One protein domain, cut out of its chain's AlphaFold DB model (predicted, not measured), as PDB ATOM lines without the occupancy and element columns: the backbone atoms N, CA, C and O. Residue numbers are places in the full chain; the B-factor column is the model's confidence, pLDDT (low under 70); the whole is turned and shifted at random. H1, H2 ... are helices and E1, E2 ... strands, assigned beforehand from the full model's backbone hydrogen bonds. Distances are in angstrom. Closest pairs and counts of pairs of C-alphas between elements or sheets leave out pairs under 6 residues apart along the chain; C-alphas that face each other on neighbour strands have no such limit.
ATOM      1  N   PRO A  52      96.509 132.004  96.448       43.91
ATOM      2  CA  PRO A  52      97.358 131.567  97.556       43.91
ATOM      3  C   PRO A  52      97.653 132.721  98.512       43.91
ATOM      4  O   PRO A  52      97.807 133.871  98.080       43.91
ATOM      5  N   PHE A  53      97.608 132.459  99.814       43.12
ATOM      6  CA  PHE A  53      97.590 133.516 100.829       43.12
ATOM      7  C   PHE A  53      98.923 134.279 100.882       43.12
ATOM      8  O   PHE A  53      98.933 135.469 101.173       43.12
ATOM      9  N   GLU A  54     100.017 133.609 100.529       42.94
ATOM     10  CA  GLU A  54     101.383 134.109 100.421       42.94
ATOM     11  C   GLU A  54     101.632 134.947  99.159       42.94
ATOM     12  O   GLU A  54     102.668 135.600  99.042       42.94
ATOM     13  N   ALA A  55     100.692 134.948  98.209       52.16
ATOM     14  CA  ALA A  55     100.786 135.793  97.031       52.16
ATOM     15  C   ALA A  55     100.508 137.255  97.397       52.16
ATOM     16  O   ALA A  55      99.527 137.549  98.085       52.16
ATOM     17  N   VAL A  56     101.319 138.165  96.849       59.00
ATOM     18  CA  VAL A  56     101.107 139.616  96.940       59.00
ATOM     19  C   VAL A  56      99.672 139.946  96.522       59.00
ATOM     20  O   VAL A  56      99.243 139.618  95.410       59.00
ATOM     21  N   LYS A  57      98.913 140.580  97.416       62.59
ATOM     22  CA  LYS A  57      97.516 140.972  97.195       62.59
ATOM     23  C   LYS A  57      97.408 142.405  96.694       62.59
ATOM     24  O   LYS A  57      96.417 142.732  96.045       62.59
ATOM     25  N   LEU A  58      98.394 143.253  96.972       68.56
ATOM     26  CA  LEU A  58      98.399 144.652  96.551       68.56
ATOM     27  C   LEU A  58      99.108 144.864  95.212       68.56
ATOM     28  O   LEU A  58     100.235 144.425  94.998       68.56
ATOM     29  N   SER A  59      98.478 145.629  94.318       77.31
ATOM     30  CA  SER A  59      99.103 146.034  93.050       77.31
ATOM     31  C   SER A  59     100.199 147.102  93.213       77.31
ATOM     32  O   SER A  59     100.984 147.313  92.293       77.31
ATOM     33  N   ALA A  60     100.203 147.825  94.338       71.94
ATOM     34  CA  ALA A  60     101.162 148.865  94.725       71.94
ATOM     35  C   ALA A  60     100.996 149.183  96.226       71.94
ATOM     36  O   ALA A  60     100.049 148.715  96.847       71.94
ATOM     37  N   ILE A  61     101.865 150.009  96.813       59.50
ATOM     38  CA  ILE A  61     101.733 150.477  98.207       59.50
ATOM     39  C   ILE A  61     101.418 151.981  98.211       59.50
ATOM     40  O   ILE A  61     101.985 152.740  97.419       59.50
ATOM     41  N   ASN A  62     100.518 152.431  99.090       60.91
ATOM     42  CA  ASN A  62     100.236 153.854  99.324       60.91
ATOM     43  C   ASN A  62      99.999 154.152 100.820       60.91
ATOM     44  O   ASN A  62     100.151 153.276 101.665       60.91
ATOM     45  N   GLN A  63      99.614 155.389 101.161       44.72
ATOM     46  CA  GLN A  63      99.378 155.798 102.558       44.72
ATOM     47  C   GLN A  63      98.250 155.024 103.269       44.72
ATOM     48  O   GLN A  63      98.189 155.020 104.493       44.72
ATOM     49  N   THR A  64      97.356 154.382 102.517       43.41
ATOM     50  CA  THR A  64      96.148 153.705 103.024       43.41
ATOM     51  C   THR A  64      96.127 152.195 102.761       43.41
ATOM     52  O   THR A  64      95.253 151.508 103.277       43.41
ATOM     53  N   ALA A  65      97.057 151.670 101.961       44.78
ATOM     54  CA  ALA A  65      97.116 150.275 101.540       44.78
ATOM     55  C   ALA A  65      98.565 149.780 101.598       44.78
ATOM     56  O   ALA A  65      99.425 150.241 100.843       44.78
ATOM     57  N   TRP A  66      98.815 148.842 102.506       46.78
ATOM     58  CA  TRP A  66     100.110 148.218 102.754       46.78
ATOM     59  C   TRP A  66      99.908 146.758 103.182       46.78
ATOM     60  O   TRP A  66      98.836 146.375 103.652       46.78
ATOM     61  N   GLU A  67     100.939 145.938 103.002       43.88
ATOM     62  CA  GLU A  67     100.973 144.547 103.457       43.88
ATOM     63  C   GLU A  67     102.044 144.382 104.523       43.88
ATOM     64  O   GLU A  67     103.107 144.997 104.455       43.88
ATOM     65  N   SER A  68     101.757 143.541 105.509       43.03
ATOM     66  CA  SER A  68     102.729 143.127 106.507       43.03
ATOM     67  C   SER A  68     102.727 141.618 106.585       43.03
ATOM     68  O   SER A  68     101.674 140.982 106.627       43.03
ATOM     69  N   TYR A  69     103.931 141.078 106.655       42.72
ATOM     70  CA  TYR A  69     104.205 139.671 106.842       42.72
ATOM     71  C   TYR A  69     105.070 139.586 108.095       42.72
ATOM     72  O   TYR A  69     106.176 140.124 108.122       42.72
ATOM     73  N   SER A  70     104.553 138.977 109.159       58.78
ATOM     74  CA  SER A  70     105.335 138.729 110.370       58.78
ATOM     75  C   SER A  70     105.563 137.238 110.483       58.78
ATOM     76  O   SER A  70     104.596 136.489 110.562       58.78
ATOM     77  N   VAL A  71     106.825 136.820 110.519       66.56
ATOM     78  CA  VAL A  71     107.219 135.432 110.770       66.56
ATOM     79  C   VAL A  71     108.072 135.408 112.031       66.56
ATOM     80  O   VAL A  71     109.069 136.122 112.138       66.56
ATOM     81  N   SER A  72     107.671 134.587 112.993       80.31
ATOM     82  CA  SER A  72     108.448 134.240 114.173       80.31
ATOM     83  C   SER A  72     108.800 132.766 114.100       80.31
ATOM     84  O   SER A  72     107.935 131.932 113.841       80.31
ATOM     85  N   VAL A  73     110.063 132.454 114.367       84.88
ATOM     86  CA  VAL A  73     110.547 131.080 114.470       84.88
ATOM     87  C   VAL A  73     111.247 130.922 115.805       84.88
ATOM     88  O   VAL A  73     112.121 131.718 116.151       84.88
ATOM     89  N   SER A  74     110.846 129.898 116.544       83.31
ATOM     90  CA  SER A  74     111.317 129.621 117.893       83.31
ATOM     91  C   SER A  74     111.818 128.185 117.971       83.31
ATOM     92  O   SER A  74     111.096 127.244 117.650       83.31
ATOM     93  N   PHE A  75     113.055 128.018 118.433       79.44
ATOM     94  CA  PHE A  75     113.683 126.717 118.650       79.44
ATOM     95  C   PHE A  75     113.656 126.389 120.141       79.44
ATOM     96  O   PHE A  75     114.150 127.173 120.955       79.44
ATOM     97  N   TYR A  76     113.099 125.238 120.515       74.50
ATOM     98  CA  TYR A  76     112.910 124.867 121.915       74.50
ATOM     99  C   TYR A  76     113.738 123.650 122.322       74.50
ATOM    100  O   TYR A  76     113.842 122.663 121.592       74.50
ATOM    101  N   ARG A  77     114.273 123.737 123.546       70.88
ATOM    102  CA  ARG A  77     114.769 122.641 124.391       70.88
ATOM    103  C   ARG A  77     114.132 122.807 125.767       70.88
ATOM    104  O   ARG A  77     114.678 123.493 126.625       70.88
ATOM    105  N   ASN A  78     112.939 122.264 125.955       60.97
ATOM    106  CA  ASN A  78     112.181 122.424 127.188       60.97
ATOM    107  C   ASN A  78     111.537 121.085 127.580       60.97
ATOM    108  O   ASN A  78     110.661 120.607 126.867       60.97
ATOM    109  N   PRO A  79     111.925 120.479 128.714       65.69
ATOM    110  CA  PRO A  79     111.361 119.210 129.151       65.69
ATOM    111  C   PRO A  79     109.971 119.355 129.785       65.69
ATOM    112  O   PRO A  79     109.316 118.343 130.002       65.69
ATOM    113  N   SER A  80     109.473 120.558 130.089       52.16
ATOM    114  CA  SER A  80     108.184 120.715 130.781       52.16
ATOM    115  C   SER A  80     106.986 120.045 130.079       52.16
ATOM    116  O   SER A  80     106.143 119.499 130.789       52.16
ATOM    117  N   PRO A  81     106.889 119.998 128.732       59.44
ATOM    118  CA  PRO A  81     105.799 119.299 128.044       59.44
ATOM    119  C   PRO A  81     105.908 117.768 128.104       59.44
ATOM    120  O   PRO A  81     104.915 117.081 127.859       59.44
ATOM    121  N   SER A  82     107.075 117.217 128.461       66.88
ATOM    122  CA  SER A  82     107.282 115.762 128.534       66.88
ATOM    123  C   SER A  82     106.468 115.090 129.637       66.88
ATOM    124  O   SER A  82     106.066 113.938 129.489       66.88
ATOM    125  N   ALA A  83     106.104 115.838 130.686       60.56
ATOM    126  CA  ALA A  83     105.154 115.386 131.700       60.56
ATOM    127  C   ALA A  83     103.763 115.057 131.118       60.56
ATOM    128  O   ALA A  83     103.001 114.311 131.726       60.56
ATOM    129  N   CYS A  84     103.438 115.589 129.936       66.94
ATOM    130  CA  CYS A  84     102.199 115.328 129.210       66.94
ATOM    131  C   CYS A  84     102.388 114.376 128.013       66.94
ATOM    132  O   CYS A  84     101.482 114.255 127.194       66.94
ATOM    133  N   GLY A  85     103.546 113.713 127.888       71.25
ATOM    134  CA  GLY A  85     103.837 112.769 126.801       71.25
ATOM    135  C   GLY A  85     104.330 113.404 125.496       71.25
ATOM    136  O   GLY A  85     104.464 112.698 124.500       71.25
ATOM    137  N   TYR A  86     104.610 114.710 125.483       74.44
ATOM    138  CA  TYR A  86     105.222 115.382 124.334       74.44
ATOM    139  C   TYR A  86     106.757 115.286 124.358       74.44
ATOM    140  O   TYR A  86     107.362 114.919 125.367       74.44
ATOM    141  N   GLY A  87     107.404 115.637 123.244       71.44
ATOM    142  CA  GLY A  87     108.863 115.728 123.184       71.44
ATOM    143  C   GLY A  87     109.429 116.842 124.079       71.44
ATOM    144  O   GLY A  87     108.702 117.645 124.660       71.44
ATOM    145  N   ALA A  88     110.756 116.912 124.180       68.94
ATOM    146  CA  ALA A  88     111.452 118.026 124.842       68.94
ATOM    147  C   ALA A  88     112.033 119.042 123.843       68.94
ATOM    148  O   ALA A  88     112.584 120.069 124.235       68.94
ATOM    149  N   VAL A  89     111.943 118.741 122.549       74.44
ATOM    150  CA  VAL A  89     112.599 119.472 121.466       74.44
ATOM    151  C   VAL A  89     111.626 119.656 120.318       74.44
ATOM    152  O   VAL A  89     111.079 118.690 119.791       74.44
ATOM    153  N   TRP A  90     111.392 120.910 119.955       85.31
ATOM    154  CA  TRP A  90     110.504 121.270 118.859       85.31
ATOM    155  C   TRP A  90     110.897 122.611 118.256       85.31
ATOM    156  O   TRP A  90     111.609 123.409 118.874       85.31
ATOM    157  N   VAL A  91     110.398 122.849 117.050       86.25
ATOM    158  CA  VAL A  91     110.402 124.156 116.402       86.25
ATOM    159  C   VAL A  91     108.964 124.645 116.318       86.25
ATOM    160  O   VAL A  91     108.075 123.900 115.911       86.25
ATOM    161  N   GLU A  92     108.728 125.882 116.741       87.94
ATOM    162  CA  GLU A  92     107.451 126.570 116.557       87.94
ATOM    163  C   GLU A  92     107.632 127.675 115.521       87.94
ATOM    164  O   GLU A  92     108.546 128.499 115.630       87.94
ATOM    165  N   ILE A  93     106.745 127.711 114.533       87.06
ATOM    166  CA  ILE A  93     106.676 128.777 113.540       87.06
ATOM    167  C   ILE A  93     105.307 129.417 113.639       87.06
ATOM    168  O   ILE A  93     104.282 128.741 113.573       87.06
ATOM    169  N   LYS A  94     105.313 130.737 113.789       82.56
ATOM    170  CA  LYS A  94     104.119 131.572 113.795       82.56
ATOM    171  C   LYS A  94     104.244 132.588 112.687       82.56
ATOM    172  O   LYS A  94     105.204 133.357 112.663       82.56
ATOM    173  N   ALA A  95     103.278 132.602 111.791       79.62
ATOM    174  CA  ALA A  95     103.208 133.580 110.731       79.62
ATOM    175  C   ALA A  95     101.830 134.236 110.713       79.62
ATOM    176  O   ALA A  95     100.809 133.583 110.927       79.62
ATOM    177  N   VAL A  96     101.815 135.547 110.494       68.25
ATOM    178  CA  VAL A  96     100.587 136.326 110.330       68.25
ATOM    179  C   VAL A  96     100.703 137.167 109.077       68.25
ATOM    180  O   VAL A  96     101.731 137.810 108.836       68.25
ATOM    181  N   TRP A  97      99.623 137.155 108.305       70.19
ATOM    182  CA  TRP A  97      99.483 137.881 107.049       70.19
ATOM    183  C   TRP A  97      98.473 139.018 107.178       70.19
ATOM    184  O   TRP A  97      97.682 139.092 108.129       70.19
ATOM    185  N   SER A  98      98.472 139.902 106.181       61.19
ATOM    186  CA  SER A  98      97.384 140.856 105.976       61.19
ATOM    187  C   SER A  98      96.047 140.107 105.841       61.19
ATOM    188  O   SER A  98      95.952 139.082 105.171       61.19
ATOM    189  N   GLY A  99      95.002 140.593 106.522       61.88
ATOM    190  CA  GLY A  99      93.681 139.942 106.543       61.88
ATOM    191  C   GLY A  99      93.432 138.983 107.714       61.88
ATOM    192  O   GLY A  99      92.478 138.211 107.668       61.88
ATOM    193  N   SER A 100      94.251 139.040 108.769       60.84
ATOM    194  CA  SER A 100      94.091 138.256 110.009       60.84
ATOM    195  C   SER A 100      94.259 136.741 109.856       60.84
ATOM    196  O   SER A 100      94.017 136.009 110.815       60.84
ATOM    197  N   THR A 101      94.707 136.254 108.697       73.75
ATOM    198  CA  THR A 101      95.134 134.860 108.540       73.75
ATOM    199  C   THR A 101      96.373 134.614 109.391       73.75
ATOM    200  O   THR A 101      97.329 135.392 109.359       73.75
ATOM    201  N   GLN A 102      96.353 133.514 110.138       78.31
ATOM    202  CA  GLN A 102      97.450 133.084 110.993       78.31
ATOM    203  C   GLN A 102      97.827 131.645 110.644       78.31
ATOM    204  O   GLN A 102      96.966 130.824 110.328       78.31
ATOM    205  N   PHE A 103      99.111 131.338 110.739       82.88
ATOM    206  CA  PHE A 103      99.664 129.996 110.655       82.88
ATOM    207  C   PHE A 103     100.476 129.779 111.913       82.88
ATOM    208  O   PHE A 103     101.351 130.579 112.239       82.88
ATOM    209  N   THR A 104     100.177 128.698 112.615       85.19
ATOM    210  CA  THR A 104     101.012 128.216 113.705       85.19
ATOM    211  C   THR A 104     101.294 126.754 113.435       85.19
ATOM    212  O   THR A 104     100.360 125.971 113.266       85.19
ATOM    213  N   SER A 105     102.568 126.392 113.396       88.12
ATOM    214  CA  SER A 105     103.007 125.007 113.292       88.12
ATOM    215  C   SER A 105     104.012 124.717 114.390       88.12
ATOM    216  O   SER A 105     104.941 125.492 114.617       88.12
ATOM    217  N   THR A 106     103.808 123.592 115.066       88.75
ATOM    218  CA  THR A 106     104.723 123.053 116.067       88.75
ATOM    219  C   THR A 106     105.205 121.708 115.562       88.75
ATOM    220  O   THR A 106     104.425 120.758 115.500       88.75
ATOM    221  N   GLN A 107     106.486 121.618 115.216       89.19
ATOM    222  CA  GLN A 107     107.101 120.379 114.757       89.19
ATOM    223  C   GLN A 107     108.062 119.836 115.805       89.19
ATOM    224  O   GLN A 107     109.127 120.398 116.066       89.19
ATOM    225  N   TRP A 108     107.661 118.719 116.403       87.19
ATOM    226  CA  TRP A 108     108.473 117.947 117.336       87.19
ATOM    227  C   TRP A 108     109.604 117.247 116.597       87.19
ATOM    228  O   TRP A 108     109.397 116.741 115.499       87.19
ATOM    229  N   GLN A 109     110.791 117.239 117.195       84.81
ATOM    230  CA  GLN A 109     111.987 116.648 116.602       84.81
ATOM    231  C   GLN A 109     112.576 115.608 117.545       84.81
ATOM    232  O   GLN A 109     112.539 115.776 118.767       84.81
ATOM    233  N   ASN A 110     113.158 114.555 116.975       84.19
ATOM    234  CA  ASN A 110     113.804 113.504 117.757       84.19
ATOM    235  C   ASN A 110     115.159 113.957 118.312       84.19
ATOM    236  O   ASN A 110     115.574 113.497 119.377       84.19
ATOM    237  N   GLN A 111     115.832 114.891 117.634       82.12
ATOM    238  CA  GLN A 111     117.121 115.413 118.061       82.12
ATOM    239  C   GLN A 111     117.203 116.936 117.926       82.12
ATOM    240  O   GLN A 111     116.644 117.555 117.023       82.12
ATOM    241  N   SER A 112     117.980 117.542 118.828       82.50
ATOM    242  CA  SER A 112     118.569 118.855 118.581       82.50
ATOM    243  C   SER A 112     120.065 118.833 118.875       82.50
ATOM    244  O   SER A 112     120.494 118.304 119.903       82.50
ATOM    245  N   LEU A 113     120.862 119.469 118.029       77.50
ATOM    246  CA  LEU A 113     122.300 119.639 118.191       77.50
ATOM    247  C   LEU A 113     122.631 121.131 118.149       77.50
ATOM    248  O   LEU A 113     122.203 121.840 117.246       77.50
ATOM    249  N   ILE A 114     123.403 121.597 119.128       70.69
ATOM    250  CA  ILE A 114     124.007 122.931 119.105       70.69
ATOM    251  C   ILE A 114     125.513 122.722 119.058       70.69
ATOM    252  O   ILE A 114     126.043 121.975 119.881       70.69
ATOM    253  N   ILE A 115     126.175 123.356 118.098       76.19
ATOM    254  CA  ILE A 115     127.628 123.349 117.951       76.19
ATOM    255  C   ILE A 115     128.092 124.787 118.111       76.19
ATOM    256  O   ILE A 115     127.697 125.644 117.323       76.19
ATOM    257  N   ASP A 116     128.918 125.045 119.113       75.00
ATOM    258  CA  ASP A 116     129.564 126.340 119.283       75.00
ATOM    259  C   ASP A 116     131.010 126.236 118.804       75.00
ATOM    260  O   ASP A 116     131.773 125.387 119.269       75.00
ATOM    261  N   CYS A 117     131.362 127.021 117.789       76.62
ATOM    262  CA  CYS A 117     132.689 127.014 117.189       76.62
ATOM    263  C   CYS A 117     133.420 128.294 117.585       76.62
ATOM    264  O   CYS A 117     133.046 129.358 117.108       76.62
ATOM    265  N   ASP A 118     134.486 128.187 118.383       74.06
ATOM    266  CA  ASP A 118     135.249 129.342 118.903       74.06
ATOM    267  C   ASP A 118     136.455 129.757 118.041       74.06
ATOM    268  O   ASP A 118     137.208 130.665 118.395       74.06
ATOM    269  N   VAL A 119     136.693 129.084 116.913       71.31
ATOM    270  CA  VAL A 119     137.917 129.265 116.119       71.31
ATOM    271  C   VAL A 119     137.699 130.093 114.846       71.31
ATOM    272  O   VAL A 119     137.007 129.676 113.915       71.31
ATOM    273  N   ASP A 120     138.405 131.232 114.804       68.69
ATOM    274  CA  ASP A 120     138.706 132.066 113.628       68.69
ATOM    275  C   ASP A 120     137.474 132.692 112.926       68.69
ATOM    276  O   ASP A 120     136.444 132.947 113.544       68.69
ATOM    277  N   ILE A 121     137.567 132.979 111.623       62.62
ATOM    278  CA  ILE A 121     136.529 133.577 110.766       62.62
ATOM    279  C   ILE A 121     135.187 132.823 110.767       62.62
ATOM    280  O   ILE A 121     134.160 133.367 110.353       62.62
ATOM    281  N   ASN A 122     135.175 131.583 111.260       71.50
ATOM    282  CA  ASN A 122     133.978 130.759 111.389       71.50
ATOM    283  C   ASN A 122     133.355 130.791 112.790       71.50
ATOM    284  O   ASN A 122     132.384 130.060 112.998       71.50
ATOM    285  N   ALA A 123     133.867 131.640 113.694       79.12
ATOM    286  CA  ALA A 123     133.379 131.823 115.056       79.12
ATOM    287  C   ALA A 123     131.863 132.078 115.079       79.12
ATOM    288  O   ALA A 123     131.376 133.145 114.672       79.12
ATOM    289  N   ALA A 124     131.104 131.051 115.453       80.31
ATOM    290  CA  ALA A 124     129.656 131.019 115.330       80.31
ATOM    291  C   ALA A 124     129.041 129.864 116.119       80.31
ATOM    292  O   ALA A 124     129.618 128.783 116.237       80.31
ATOM    293  N   THR A 125     127.795 130.071 116.527       80.56
ATOM    294  CA  THR A 125     126.918 129.029 117.046       80.56
ATOM    295  C   THR A 125     126.022 128.505 115.926       80.56
ATOM    296  O   THR A 125     125.353 129.274 115.228       80.56
ATOM    297  N   TYR A 126     125.983 127.188 115.769       83.00
ATOM    298  CA  TYR A 126     125.121 126.465 114.841       83.00
ATOM    299  C   TYR A 126     124.073 125.687 115.623       83.00
ATOM    300  O   TYR A 126     124.389 125.065 116.637       83.00
ATOM    301  N   GLY A 127     122.843 125.680 115.130       80.19
ATOM    302  CA  GLY A 127     121.769 124.863 115.669       80.19
ATOM    303  C   GLY A 127     121.150 123.978 114.605       80.19
ATOM    304  O   GLY A 127     120.979 124.415 113.470       80.19
ATOM    305  N   TYR A 128     120.811 122.754 114.991       84.94
ATOM    306  CA  TYR A 128     120.167 121.743 114.159       84.94
ATOM    307  C   TYR A 128     119.040 121.100 114.958       84.94
ATOM    308  O   TYR A 128     119.250 120.662 116.087       84.94
ATOM    309  N   TRP A 129     117.852 121.061 114.379       89.00
ATOM    310  CA  TRP A 129     116.668 120.369 114.874       89.00
ATOM    311  C   TRP A 129     116.226 119.461 113.740       89.00
ATOM    312  O   TRP A 129     115.807 119.949 112.691       89.00
ATOM    313  N   GLU A 130     116.410 118.163 113.921       88.12
ATOM    314  CA  GLU A 130     116.173 117.180 112.872       88.12
ATOM    315  C   GLU A 130     115.645 115.878 113.460       88.12
ATOM    316  O   GLU A 130     115.943 115.507 114.605       88.12
ATOM    317  N   ASP A 131     114.870 115.174 112.649       77.06
ATOM    318  CA  ASP A 131     114.575 113.779 112.879       77.06
ATOM    319  C   ASP A 131     115.643 112.932 112.170       77.06
ATOM    320  O   ASP A 131     115.783 112.923 110.950       77.06
ATOM    321  N   VAL A 132     116.467 112.247 112.964       67.56
ATOM    322  CA  VAL A 132     117.559 111.400 112.453       67.56
ATOM    323  C   VAL A 132     117.014 110.162 111.741       67.56
ATOM    324  O   VAL A 132     117.698 109.573 110.903       67.56
ATOM    325  N   LEU A 133     115.801 109.740 112.102       69.88
ATOM    326  CA  LEU A 133     115.149 108.569 111.532       69.88
ATOM    327  C   LEU A 133     114.349 108.924 110.279       69.88
ATOM    328  O   LEU A 133     114.190 108.060 109.417       69.88
ATOM    329  N   ASP A 134     113.898 110.174 110.165       68.94
ATOM    330  CA  ASP A 134     113.112 110.651 109.035       68.94
ATOM    331  C   ASP A 134     113.581 112.033 108.552       68.94
ATOM    332  O   ASP A 134     113.433 113.050 109.221       68.94
ATOM    333  N   ALA A 135     114.132 112.096 107.339       74.44
ATOM    334  CA  ALA A 135     114.625 113.346 106.757       74.44
ATOM    335  C   ALA A 135     113.496 114.303 106.313       74.44
ATOM    336  O   ALA A 135     113.762 115.261 105.584       74.44
ATOM    337  N   THR A 136     112.247 114.057 106.717       84.88
ATOM    338  CA  THR A 136     111.071 114.875 106.393       84.88
ATOM    339  C   THR A 136     111.111 116.275 106.985       84.88
ATOM    340  O   THR A 136     110.412 117.145 106.474       84.88
ATOM    341  N   ALA A 137     111.891 116.511 108.045       90.31
ATOM    342  CA  ALA A 137     112.002 117.829 108.658       90.31
ATOM    343  C   ALA A 137     113.432 118.134 109.130       90.31
ATOM    344  O   ALA A 137     114.087 117.326 109.791       90.31
ATOM    345  N   ARG A 138     113.918 119.329 108.788       92.44
ATOM    346  CA  ARG A 138     115.221 119.855 109.187       92.44
ATOM    347  C   ARG A 138     115.150 121.364 109.370       92.44
ATOM    348  O   ARG A 138     114.897 122.114 108.430       92.44
ATOM    349  N   PHE A 139     115.511 121.816 110.561       93.00
ATOM    350  CA  PHE A 139     115.591 123.231 110.899       93.00
ATOM    351  C   PHE A 139     116.990 123.561 111.372       93.00
ATOM    352  O   PHE A 139     117.522 122.906 112.271       93.00
ATOM    353  N   THR A 140     117.596 124.583 110.780       93.81
ATOM    354  CA  THR A 140     118.944 125.000 111.148       93.81
ATOM    355  C   THR A 140     119.029 126.491 111.378       93.81
ATOM    356  O   THR A 140     118.300 127.275 110.770       93.81
ATOM    357  N   PHE A 141     119.958 126.891 112.243       87.88
ATOM    358  CA  PHE A 141     120.375 128.278 112.352       87.88
ATOM    359  C   PHE A 141     121.891 128.407 112.460       87.88
ATOM    360  O   PHE A 141     122.590 127.489 112.891       87.88
ATOM    361  N   ARG A 142     122.392 129.589 112.107       91.06
ATOM    362  CA  ARG A 142     123.769 130.026 112.326       91.06
ATOM    363  C   ARG A 142     123.772 131.450 112.859       91.06
ATOM    364  O   ARG A 142     123.242 132.346 112.204       91.06
ATOM    365  N   VAL A 143     124.450 131.667 113.978       84.81
ATOM    366  CA  VAL A 143     124.668 132.989 114.571       84.81
ATOM    367  C   VAL A 143     126.175 133.204 114.745       84.81
ATOM    368  O   VAL A 143     126.777 132.521 115.569       84.81
ATOM    369  N   PRO A 144     126.828 134.098 113.977       85.25
ATOM    370  CA  PRO A 144     128.229 134.434 114.209       85.25
ATOM    371  C   PRO A 144     128.416 135.049 115.601       85.25
ATOM    372  O   PRO A 144     127.563 135.810 116.051       85.25
ATOM    373  N   HIS A 145     129.551 134.796 116.256       80.25
ATOM    374  CA  HIS A 145     129.862 135.357 117.583       80.25
ATOM    375  C   HIS A 145     129.994 136.878 117.594       80.25
ATOM    376  O   HIS A 145     129.814 137.512 118.627       80.25
ATOM    377  N   SER A 146     130.247 137.484 116.432       80.56
ATOM    378  CA  SER A 146     130.152 138.937 116.261       80.56
ATOM    379  C   SER A 146     128.730 139.471 116.452       80.56
ATOM    380  O   SER A 146     128.544 140.680 116.568       80.56
ATOM    381  N   LEU A 147     127.723 138.587 116.436       80.19
ATOM    382  CA  LEU A 147     126.293 138.893 116.506       80.19
ATOM    383  C   LEU A 147     125.851 139.877 115.412       80.19
ATOM    384  O   LEU A 147     124.841 140.563 115.539       80.19
ATOM    385  N   ALA A 148     126.601 139.923 114.305       83.19
ATOM    386  CA  ALA A 148     126.341 140.799 113.166       83.19
ATOM    387  C   ALA A 148     125.100 140.386 112.356       83.19
ATOM    388  O   ALA A 148     124.642 141.136 111.496       83.19
ATOM    389  N   GLY A 149     124.537 139.208 112.619       86.06
ATOM    390  CA  GLY A 149     123.364 138.695 111.928       86.06
ATOM    391  C   GLY A 149     123.004 137.286 112.374       86.06
ATOM    392  O   GLY A 149     123.546 136.785 113.355       86.06
ATOM    393  N   ALA A 150     122.095 136.649 111.649       88.88
ATOM    394  CA  ALA A 150     121.745 135.248 111.821       88.88
ATOM    395  C   ALA A 150     121.159 134.690 110.520       88.88
ATOM    396  O   ALA A 150     120.410 135.379 109.833       88.88
ATOM    397  N   ASN A 151     121.475 133.437 110.204       92.44
ATOM    398  CA  ASN A 151     120.899 132.719 109.072       92.44
ATOM    399  C   ASN A 151     120.085 131.544 109.590       92.44
ATOM    400  O   ASN A 151     120.476 130.915 110.571       92.44
ATOM    401  N   MET A 152     118.992 131.230 108.915       93.62
ATOM    402  CA  MET A 152     118.108 130.132 109.270       93.62
ATOM    403  C   MET A 152     117.604 129.438 108.011       93.62
ATOM    404  O   MET A 152     117.281 130.109 107.032       93.62
ATOM    405  N   THR A 153     117.500 128.116 108.063       94.19
ATOM    406  CA  THR A 153     116.880 127.295 107.019       94.19
ATOM    407  C   THR A 153     115.816 126.424 107.661       94.19
ATOM    408  O   THR A 153     116.049 125.819 108.707       94.19
ATOM    409  N   LEU A 154     114.645 126.378 107.040       93.25
ATOM    410  CA  LEU A 154     113.487 125.620 107.481       93.25
ATOM    411  C   LEU A 154     113.113 124.663 106.358       93.25
ATOM    412  O   LEU A 154     112.985 125.092 105.213       93.25
ATOM    413  N   PHE A 155     112.980 123.390 106.689       93.38
ATOM    414  CA  PHE A 155     112.495 122.358 105.790       93.38
ATOM    415  C   PHE A 155     111.571 121.448 106.592       93.38
ATOM    416  O   PHE A 155     111.986 120.944 107.637       93.38
ATOM    417  N   GLY A 156     110.331 121.263 106.162       88.56
ATOM    418  CA  GLY A 156     109.362 120.465 106.908       88.56
ATOM    419  C   GLY A 156     107.940 120.570 106.379       88.56
ATOM    420  O   GLY A 156     107.650 121.311 105.443       88.56
ATOM    421  N   ASP A 157     107.021 119.834 107.010       83.19
ATOM    422  CA  ASP A 157     105.624 119.785 106.563       83.19
ATOM    423  C   ASP A 157     104.958 121.175 106.576       83.19
ATOM    424  O   ASP A 157     104.823 121.820 107.622       83.19
ATOM    425  N   GLY A 158     104.577 121.645 105.386       81.06
ATOM    426  CA  GLY A 158     103.971 122.955 105.164       81.06
ATOM    427  C   GLY A 158     104.929 124.149 105.244       81.06
ATOM    428  O   GLY A 158     104.451 125.284 105.252       81.06
ATOM    429  N   MET A 159     106.251 123.940 105.315       81.81
ATOM    430  CA  MET A 159     107.212 125.040 105.449       81.81
ATOM    431  C   MET A 159     108.612 124.717 104.919       81.81
ATOM    432  O   MET A 159     109.402 124.042 105.571       81.81
ATOM    433  N   ASP A 160     108.953 125.345 103.795       90.19
ATOM    434  CA  ASP A 160     110.295 125.326 103.223       90.19
ATOM    435  C   ASP A 160     110.774 126.758 102.973       90.19
ATOM    436  O   ASP A 160     110.065 127.575 102.382       90.19
ATOM    437  N   GLY A 161     111.986 127.087 103.412       89.19
ATOM    438  CA  GLY A 161     112.556 128.403 103.152       89.19
ATOM    439  C   GLY A 161     113.830 128.710 103.920       89.19
ATOM    440  O   GLY A 161     114.358 127.902 104.683       89.19
ATOM    441  N   SER A 162     114.332 129.924 103.723       90.38
ATOM    442  CA  SER A 162     115.460 130.457 104.475       90.38
ATOM    443  C   SER A 162     115.211 131.905 104.881       90.38
ATOM    444  O   SER A 162     114.467 132.643 104.235       90.38
ATOM    445  N   CYS A 163     115.820 132.306 105.990       86.88
ATOM    446  CA  CYS A 163     115.755 133.659 106.517       86.88
ATOM    447  C   CYS A 163     117.167 134.130 106.857       86.88
ATOM    448  O   CYS A 163     117.932 133.417 107.507       86.88
ATOM    449  N   GLN A 164     117.496 135.343 106.423       89.00
ATOM    450  CA  GLN A 164     118.732 136.024 106.775       89.00
ATOM    451  C   GLN A 164     118.392 137.312 107.516       89.00
ATOM    452  O   GLN A 164     117.620 138.146 107.046       89.00
ATOM    453  N   MET A 165     119.002 137.476 108.679       85.44
ATOM    454  CA  MET A 165     118.877 138.642 109.532       85.44
ATOM    455  C   MET A 165     120.227 139.340 109.601       85.44
ATOM    456  O   MET A 165     121.248 138.701 109.848       85.44
ATOM    457  N   ASN A 166     120.220 140.659 109.442       85.12
ATOM    458  CA  ASN A 166     121.382 141.502 109.696       85.12
ATOM    459  C   ASN A 166     121.121 142.298 110.970       85.12
ATOM    460  O   ASN A 166     120.056 142.903 111.121       85.12
ATOM    461  N   SER A 167     122.079 142.290 111.890       77.69
ATOM    462  CA  SER A 167     121.953 143.060 113.116       77.69
ATOM    463  C   SER A 167     122.277 144.526 112.855       77.69
ATOM    464  O   SER A 167     123.317 144.870 112.301       77.69
ATOM    465  N   ILE A 168     121.377 145.396 113.295       75.62
ATOM    466  CA  ILE A 168     121.539 146.859 113.293       75.62
ATOM    467  C   ILE A 168     121.774 147.405 114.709       75.62
ATOM    468  O   ILE A 168     121.852 148.616 114.924       75.62
TER     469      ILE A 168
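AT A GLANCE: This is residues 52 to 168 of the 316 residues of an uncharacterized protein of Oidiodendron maius Zn (UniProt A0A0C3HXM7). A flat five-stranded sheet, E4 to E8, has a smaller three-stranded sheet, E1 to E3, crossed over part of one face, a sandwich whose sheets are only partly face to face. The small H1 sits at one end of the smaller sheet, and from the first tail residues 59 to 65 stick out. The printed part has 117 residues, mostly strand, in the order E1 H1 E2 E3 E4 E5 E6 E7 E8; both sheets are antiparallel, in chain order. It is loose, radius of gyration of the C-alphas 17.1 A, spanning 47 by 41 by 25 A.

IN THESE COORDINATES: The larger sheet holds E4, residues 111 to 117; E5, 124 to 130; E6, 138 to 144; E7, 149 to 156, 23.5 A long; and E8, 159 to 166, 22.1 A, ending at C-alpha 166 (121.382, 141.502, 109.696). The smaller holds E1, 70 to 77, 23.3 A, from C-alpha 70 (105.335, 138.729, 110.370); E2, 89 to 96, 23.5 A; and E3, 102 to 108. H1 is residues 80 to 84.

HOW THE PARTS SIT: E4 to E8 form a meander, each strand the antiparallel neighbour of the one before; N 127 and O 141 of E5 and E6 are 2.9 A apart, within hydrogen-bond range. The two sheets' strands stand at 84 degrees; the closest C-alphas of E2 and E5, Trp 90 and Trp 129, are 7.4 A apart. E3 runs on into E4 at 90 degrees. N 74 and O 92 of E1 and E2 are 2.8 A apart, within range. H1 is on neither sheet; 0 of 1 O i to N i+4 pairs and 1 of 2 O i to N i+3 pairs are within range.

THE WHOLE: The C-alphas farthest apart, Gln 63 and Leu 133, are 50.6 A apart. The printed part has no cut and no long link. Mean pLDDT of the printed part is 75.2; 35 residues are under 70, among them 61 to 71.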